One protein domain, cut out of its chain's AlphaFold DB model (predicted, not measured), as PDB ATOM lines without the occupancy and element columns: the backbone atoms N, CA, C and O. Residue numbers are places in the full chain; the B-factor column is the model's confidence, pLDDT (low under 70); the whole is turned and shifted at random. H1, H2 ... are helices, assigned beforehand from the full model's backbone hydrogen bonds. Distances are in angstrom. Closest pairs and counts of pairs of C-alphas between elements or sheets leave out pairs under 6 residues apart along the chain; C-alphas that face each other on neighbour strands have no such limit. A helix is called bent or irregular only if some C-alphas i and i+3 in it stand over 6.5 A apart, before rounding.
ATOM      1  N   ARG A  87     243.423 154.706 122.673       90.44
ATOM      2  CA  ARG A  87     243.539 153.315 123.151       90.44
ATOM      3  C   ARG A  87     243.154 152.281 122.098       90.44
ATOM      4  O   ARG A  87     243.646 151.154 122.148       90.44
ATOM      5  N   HIS A  88     242.263 152.649 121.182       90.38
ATOM      6  CA  HIS A  88     241.885 151.800 120.060       90.38
ATOM      7  C   HIS A  88     243.047 151.646 119.072       90.38
ATOM      8  O   HIS A  88     243.419 150.524 118.747       90.38
ATOM      9  N   TRP A  89     243.658 152.760 118.659       89.44
ATOM     10  CA  TRP A  89     244.727 152.776 117.653       89.44
ATOM     11  C   TRP A  89     246.078 152.328 118.191       89.44
ATOM     12  O   TRP A  89     246.833 151.627 117.529       89.44
ATOM     13  N   LEU A  90     246.393 152.737 119.411       89.69
ATOM     14  CA  LEU A  90     247.689 152.507 120.013       89.69
ATOM     15  C   LEU A  90     247.501 151.492 121.128       89.69
ATOM     16  O   LEU A  90     247.232 151.844 122.282       89.69
ATOM     17  N   ALA A  91     247.698 150.218 120.782       85.06
ATOM     18  CA  ALA A  91     247.646 149.116 121.740       85.06
ATOM     19  C   ALA A  91     248.527 149.390 122.972       85.06
ATOM     20  O   ALA A  91     248.157 149.032 124.085       85.06
ATOM     21  N   ARG A  92     249.623 150.139 122.789       85.25
ATOM     22  CA  ARG A  92     250.527 150.623 123.840       85.25
ATOM     23  C   ARG A  92     249.828 151.332 125.019       85.25
ATOM     24  O   ARG A  92     250.346 151.292 126.132       85.25
ATOM     25  N   PHE A  93     248.682 151.976 124.798       85.94
ATOM     26  CA  PHE A  93     247.927 152.698 125.834       85.94
ATOM     27  C   PHE A  93     246.691 151.932 126.339       85.94
ATOM     28  O   PHE A  93     245.849 152.503 127.038       85.94
ATOM     29  N   LYS A  94     246.559 150.639 126.004       81.69
ATOM     30  CA  LYS A  94     245.517 149.760 126.561       81.69
ATOM     31  C   LYS A  94     245.738 149.499 128.059       81.69
ATOM     32  O   LYS A  94     246.675 149.999 128.679       81.69
ATOM     33  N   ARG A  95     244.810 148.752 128.673       71.25
ATOM     34  CA  ARG A  95     244.801 148.464 130.118       71.25
ATOM     35  C   ARG A  95     246.169 147.981 130.615       71.25
ATOM     36  O   ARG A  95     246.801 147.123 130.007       71.25
ATOM     37  N   ARG A  96     246.549 148.477 131.798       67.75
ATOM     38  CA  ARG A  96     247.801 148.164 132.511       67.75
ATOM     39  C   ARG A  96     248.048 146.663 132.707       67.75
ATOM     40  O   ARG A  96     249.196 146.255 132.803       67.75
ATOM     41  N   SER A  97     246.989 145.859 132.793       68.19
ATOM     42  CA  SER A  97     247.088 144.402 132.943       68.19
ATOM     43  C   SER A  97     247.574 143.687 131.681       68.19
ATOM     44  O   SER A  97     247.992 142.543 131.772       68.19
ATOM     45  N   ILE A  98     247.508 144.343 130.519       64.81
ATOM     46  CA  ILE A  98     247.826 143.748 129.214       64.81
ATOM     47  C   ILE A  98     249.128 144.329 128.663       64.81
ATOM     48  O   ILE A  98     249.872 143.650 127.965       64.81
ATOM     49  N   VAL A  99     249.415 145.596 128.966       65.31
ATOM     50  CA  VAL A  99     250.507 146.325 128.324       65.31
ATOM     51  C   VAL A  99     251.384 147.017 129.352       65.31
ATOM     52  O   VAL A  99     250.912 147.797 130.181       65.31
ATOM     53  N   ILE A 100     252.691 146.758 129.258       65.94
ATOM     54  CA  ILE A 100     253.723 147.419 130.053       65.94
ATOM     55  C   ILE A 100     254.494 148.366 129.140       65.94
ATOM     56  O   ILE A 100     255.133 147.944 128.178       65.94
ATOM     57  N   ASN A 101     254.474 149.654 129.471       70.75
ATOM     58  CA  ASN A 101     255.258 150.653 128.765       70.75
ATOM     59  C   ASN A 101     256.602 150.870 129.469       70.75
ATOM     60  O   ASN A 101     256.646 151.035 130.690       70.75
ATOM     61  N   ARG A 102     257.705 150.820 128.716       71.88
ATOM     62  CA  ARG A 102     259.066 150.861 129.282       71.88
ATOM     63  C   ARG A 102     259.847 152.133 128.950       71.88
ATOM     64  O   ARG A 102     260.834 152.382 129.626       71.88
ATOM     65  N   SER A 103     259.410 152.925 127.970       86.06
ATOM     66  CA  SER A 103     260.151 154.093 127.480       86.06
ATOM     67  C   SER A 103     259.230 155.296 127.291       86.06
ATOM     68  O   SER A 103     258.263 155.218 126.529       86.06
ATOM     69  N   ILE A 104     259.556 156.402 127.967       87.69
ATOM     70  CA  ILE A 104     258.866 157.692 127.814       87.69
ATOM     71  C   ILE A 104     259.077 158.230 126.396       87.69
ATOM     72  O   ILE A 104     258.108 158.629 125.761       87.69
ATOM     73  N   ASN A 105     260.286 158.118 125.839       90.94
ATOM     74  CA  ASN A 105     260.579 158.559 124.468       90.94
ATOM     75  C   ASN A 105     259.675 157.864 123.437       90.94
ATOM     76  O   ASN A 105     259.193 158.489 122.497       90.94
ATOM     77  N   MET A 106     259.381 156.576 123.633       90.88
ATOM     78  CA  MET A 106     258.454 155.843 122.762       90.88
ATOM     79  C   MET A 106     256.995 156.228 122.982       90.88
ATOM     80  O   MET A 106     256.207 156.198 122.035       90.88
ATOM     81  N   MET A 107     256.612 156.586 124.209       91.44
ATOM     82  CA  MET A 107     255.288 157.153 124.474       91.44
ATOM     83  C   MET A 107     255.120 158.488 123.763       91.44
ATOM     84  O   MET A 107     254.104 158.690 123.106       91.44
ATOM     85  N   GLU A 108     256.133 159.340 123.853       93.69
ATOM     86  CA  GLU A 108     256.171 160.652 123.229       93.69
ATOM     87  C   GLU A 108     256.103 160.537 121.702       93.69
ATOM     88  O   GLU A 108     255.207 161.102 121.082       93.69
ATOM     89  N   ALA A 109     256.939 159.692 121.089       93.94
ATOM     90  CA  ALA A 109     256.870 159.413 119.652       93.94
ATOM     91  C   ALA A 109     255.491 158.872 119.222       93.94
ATOM     92  O   ALA A 109     254.919 159.330 118.233       93.94
ATOM     93  N   SER A 110     254.911 157.947 119.997       93.81
ATOM     94  CA  SER A 110     253.570 157.412 119.717       93.81
ATOM     95  C   SER A 110     252.494 158.502 119.792       93.81
ATOM     96  O   SER A 110     251.581 158.523 118.968       93.81
ATOM     97  N   MET A 111     252.597 159.410 120.767       95.31
ATOM     98  CA  MET A 111     251.690 160.548 120.908       95.31
ATOM     99  C   MET A 111     251.834 161.535 119.752       95.31
ATOM    100  O   MET A 111     250.811 161.964 119.225       95.31
ATOM    101  N   ARG A 112     253.058 161.825 119.291       95.19
ATOM    102  CA  ARG A 112     253.303 162.688 118.121       95.19
ATOM    103  C   ARG A 112     252.666 162.130 116.855       95.19
ATOM    104  O   ARG A 112     251.947 162.852 116.168       95.19
ATOM    105  N   LEU A 113     252.864 160.838 116.582       94.94
ATOM    106  CA  LEU A 113     252.248 160.170 115.431       94.94
ATOM    107  C   LEU A 113     250.718 160.214 115.513       94.94
ATOM    108  O   LEU A 113     250.043 160.557 114.544       94.94
ATOM    109  N   PHE A 114     250.165 159.919 116.689       95.31
ATOM    110  CA  PHE A 114     248.726 159.990 116.925       95.31
ATOM    111  C   PHE A 114     248.175 161.404 116.732       95.31
ATOM    112  O   PHE A 114     247.178 161.592 116.036       95.31
ATOM    113  N   ALA A 115     248.835 162.408 117.306       95.56
ATOM    114  CA  ALA A 115     248.448 163.801 117.172       95.56
ATOM    115  C   ALA A 115     248.444 164.225 115.698       95.56
ATOM    116  O   ALA A 115     247.423 164.714 115.215       95.56
ATOM    117  N   ARG A 116     249.543 163.984 114.970       95.00
ATOM    118  CA  ARG A 116     249.724 164.467 113.595       95.00
ATOM    119  C   ARG A 116     248.838 163.755 112.581       95.00
ATOM    120  O   ARG A 116     248.203 164.433 111.782       95.00
ATOM    121  N   PHE A 117     248.802 162.424 112.611       94.12
ATOM    122  CA  PHE A 117     248.210 161.625 111.530       94.12
ATOM    123  C   PHE A 117     246.817 161.092 111.848       94.12
ATOM    124  O   PHE A 117     246.100 160.682 110.939       94.12
ATOM    125  N   ARG A 118     246.416 161.069 113.128       92.88
ATOM    126  CA  ARG A 118     245.099 160.554 113.523       92.88
ATOM    127  C   ARG A 118     244.136 161.624 114.014       92.88
ATOM    128  O   ARG A 118     242.942 161.490 113.766       92.88
ATOM    129  N   VAL A 119     244.619 162.623 114.754       94.88
ATOM    130  CA  VAL A 119     243.748 163.661 115.328       94.88
ATOM    131  C   VAL A 119     243.733 164.924 114.475       94.88
ATOM    132  O   VAL A 119     242.661 165.435 114.171       94.88
ATOM    133  N   ASN A 120     244.908 165.435 114.110       95.00
ATOM    134  CA  ASN A 120     245.041 166.753 113.488       95.00
ATOM    135  C   ASN A 120     245.159 166.703 111.958       95.00
ATOM    136  O   ASN A 120     244.990 167.739 111.320       95.00
ATOM    137  N   GLY A 121     245.447 165.530 111.396       92.25
ATOM    138  CA  GLY A 121     245.634 165.291 109.964       92.25
ATOM    139  C   GLY A 121     245.108 163.917 109.559       92.25
ATOM    140  O   GLY A 121     244.201 163.384 110.206       92.25
ATOM    141  N   ASN A 122     245.676 163.344 108.498       89.94
ATOM    142  CA  ASN A 122     245.213 162.084 107.914       89.94
ATOM    143  C   ASN A 122     246.326 161.019 107.853       89.94
ATOM    144  O   ASN A 122     247.494 161.327 107.632       89.94
ATOM    145  N   ILE A 123     245.951 159.743 107.983       87.88
ATOM    146  CA  ILE A 123     246.853 158.598 107.815       87.88
ATOM    147  C   ILE A 123     247.473 158.544 106.413       87.88
ATOM    148  O   ILE A 123     248.598 158.080 106.263       87.88
ATOM    149  N   ASN A 124     246.787 159.072 105.398       91.88
ATOM    150  CA  ASN A 124     247.313 159.145 104.035       91.88
ATOM    151  C   ASN A 124     248.599 159.982 103.946       91.88
ATOM    152  O   ASN A 124     249.469 159.657 103.147       91.88
ATOM    153  N   GLU A 125     248.760 160.996 104.802       91.12
ATOM    154  CA  GLU A 125     249.994 161.792 104.875       91.12
ATOM    155  C   GLU A 125     251.170 160.970 105.421       91.12
ATOM    156  O   GLU A 125     252.312 161.164 105.019       91.12
ATOM    157  N   LEU A 126     250.908 160.025 106.332       88.50
ATOM    158  CA  LEU A 126     251.943 159.096 106.786       88.50
ATOM    159  C   LEU A 126     252.344 158.158 105.645       88.50
ATOM    160  O   LEU A 126     253.527 157.929 105.420       88.50
ATOM    161  N   LEU A 127     251.358 157.640 104.907       90.69
ATOM    162  CA  LEU A 127     251.602 156.737 103.783       90.69
ATOM    163  C   LEU A 127     252.384 157.408 102.651       90.69
ATOM    164  O   LEU A 127     253.160 156.725 101.993       90.69
ATOM    165  N   SER A 128     252.219 158.716 102.433       92.06
ATOM    166  CA  SER A 128     252.994 159.445 101.425       92.06
ATOM    167  C   SER A 128     254.455 159.672 101.811       92.06
ATOM    168  O   SER A 128     255.265 159.872 100.923       92.06
ATOM    169  N   ILE A 129     254.798 159.662 103.105       91.69
ATOM    170  CA  ILE A 129     256.190 159.820 103.575       91.69
ATOM    171  C   ILE A 129     256.961 158.492 103.499       91.69
ATOM    172  O   ILE A 129     258.184 158.481 103.433       91.69
ATOM    173  N   LEU A 130     256.247 157.366 103.561       87.81
ATOM    174  CA  LEU A 130     256.827 156.017 103.566       87.81
ATOM    175  C   LEU A 130     257.001 155.415 102.162       87.81
ATOM    176  O   LEU A 130     257.454 154.277 102.056       87.81
ATOM    177  N   ARG A 131     256.585 156.136 101.120       72.69
ATOM    178  CA  ARG A 131     256.760 155.776  99.709       72.69
ATOM    179  C   ARG A 131     257.907 156.582  99.129       72.69
ATOM    180  O   ARG A 131     258.629 155.996  98.300       72.69
TER     181      ARG A 131
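Overview. This is residues 87 to 131 of the 131 residues of the protein "Transposase" of uncultured Nitrospirae bacterium MY4-5C (UniProt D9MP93). One long helix, H1, makes a slanting arm, with the short helix H2 turned off at a corner beyond its last residues and a looping stretch, residues 87 to 103, leading into its first. The whole is elongated, spanning 35 by 20 by 18 A, and loose, with a radius of gyration of the C-alphas of 12.0 A. The printed part has 45 residues, with two named helices in the order H1, H2 and no named strand; its class is all helix.

Arrangement. Start at Arg 87 and pass through residues 87 to 103, which hold no named element, to reach H1, residues 104 to 119. A tight link of 3 residues then leads to H2, residues 123 to 129. Look at Phe 117 and Ile 123: H1 and H2 touch only at the corner by their link, H1 with residue 117 alone, and the C-alphas of these two residues, the closest of the two helices, are 5.0 A apart. The two helices run opposite ways at a steep tilt of 69 degrees, only just short of about perpendicular. In H2 every O i to N i+4 pair is within hydrogen-bond range; in H1 11 of 12 are.

Along the chain. Find C-alpha 104 at (258.866, 157.692, 127.814); from there H1 runs 20.5 A to C-alpha 119 at (243.748, 163.661, 115.328). H1 is neither bent nor irregular, but only just: C-alphas 116 and 119 are 6.3 A apart. H2 begins at Ile 123 and ends 10.3 A on, at C-alpha 129 at (256.190, 159.820, 103.575).

Size, cuts and confidence. The two C-alphas farthest apart are those of Ser 97 and Arg 131, at 36.4 A. The printed part has no cut, and it ends at residue 131, the chain's last. Its mean pLDDT is 86.6; look for values under 70 at residues 96 to 100.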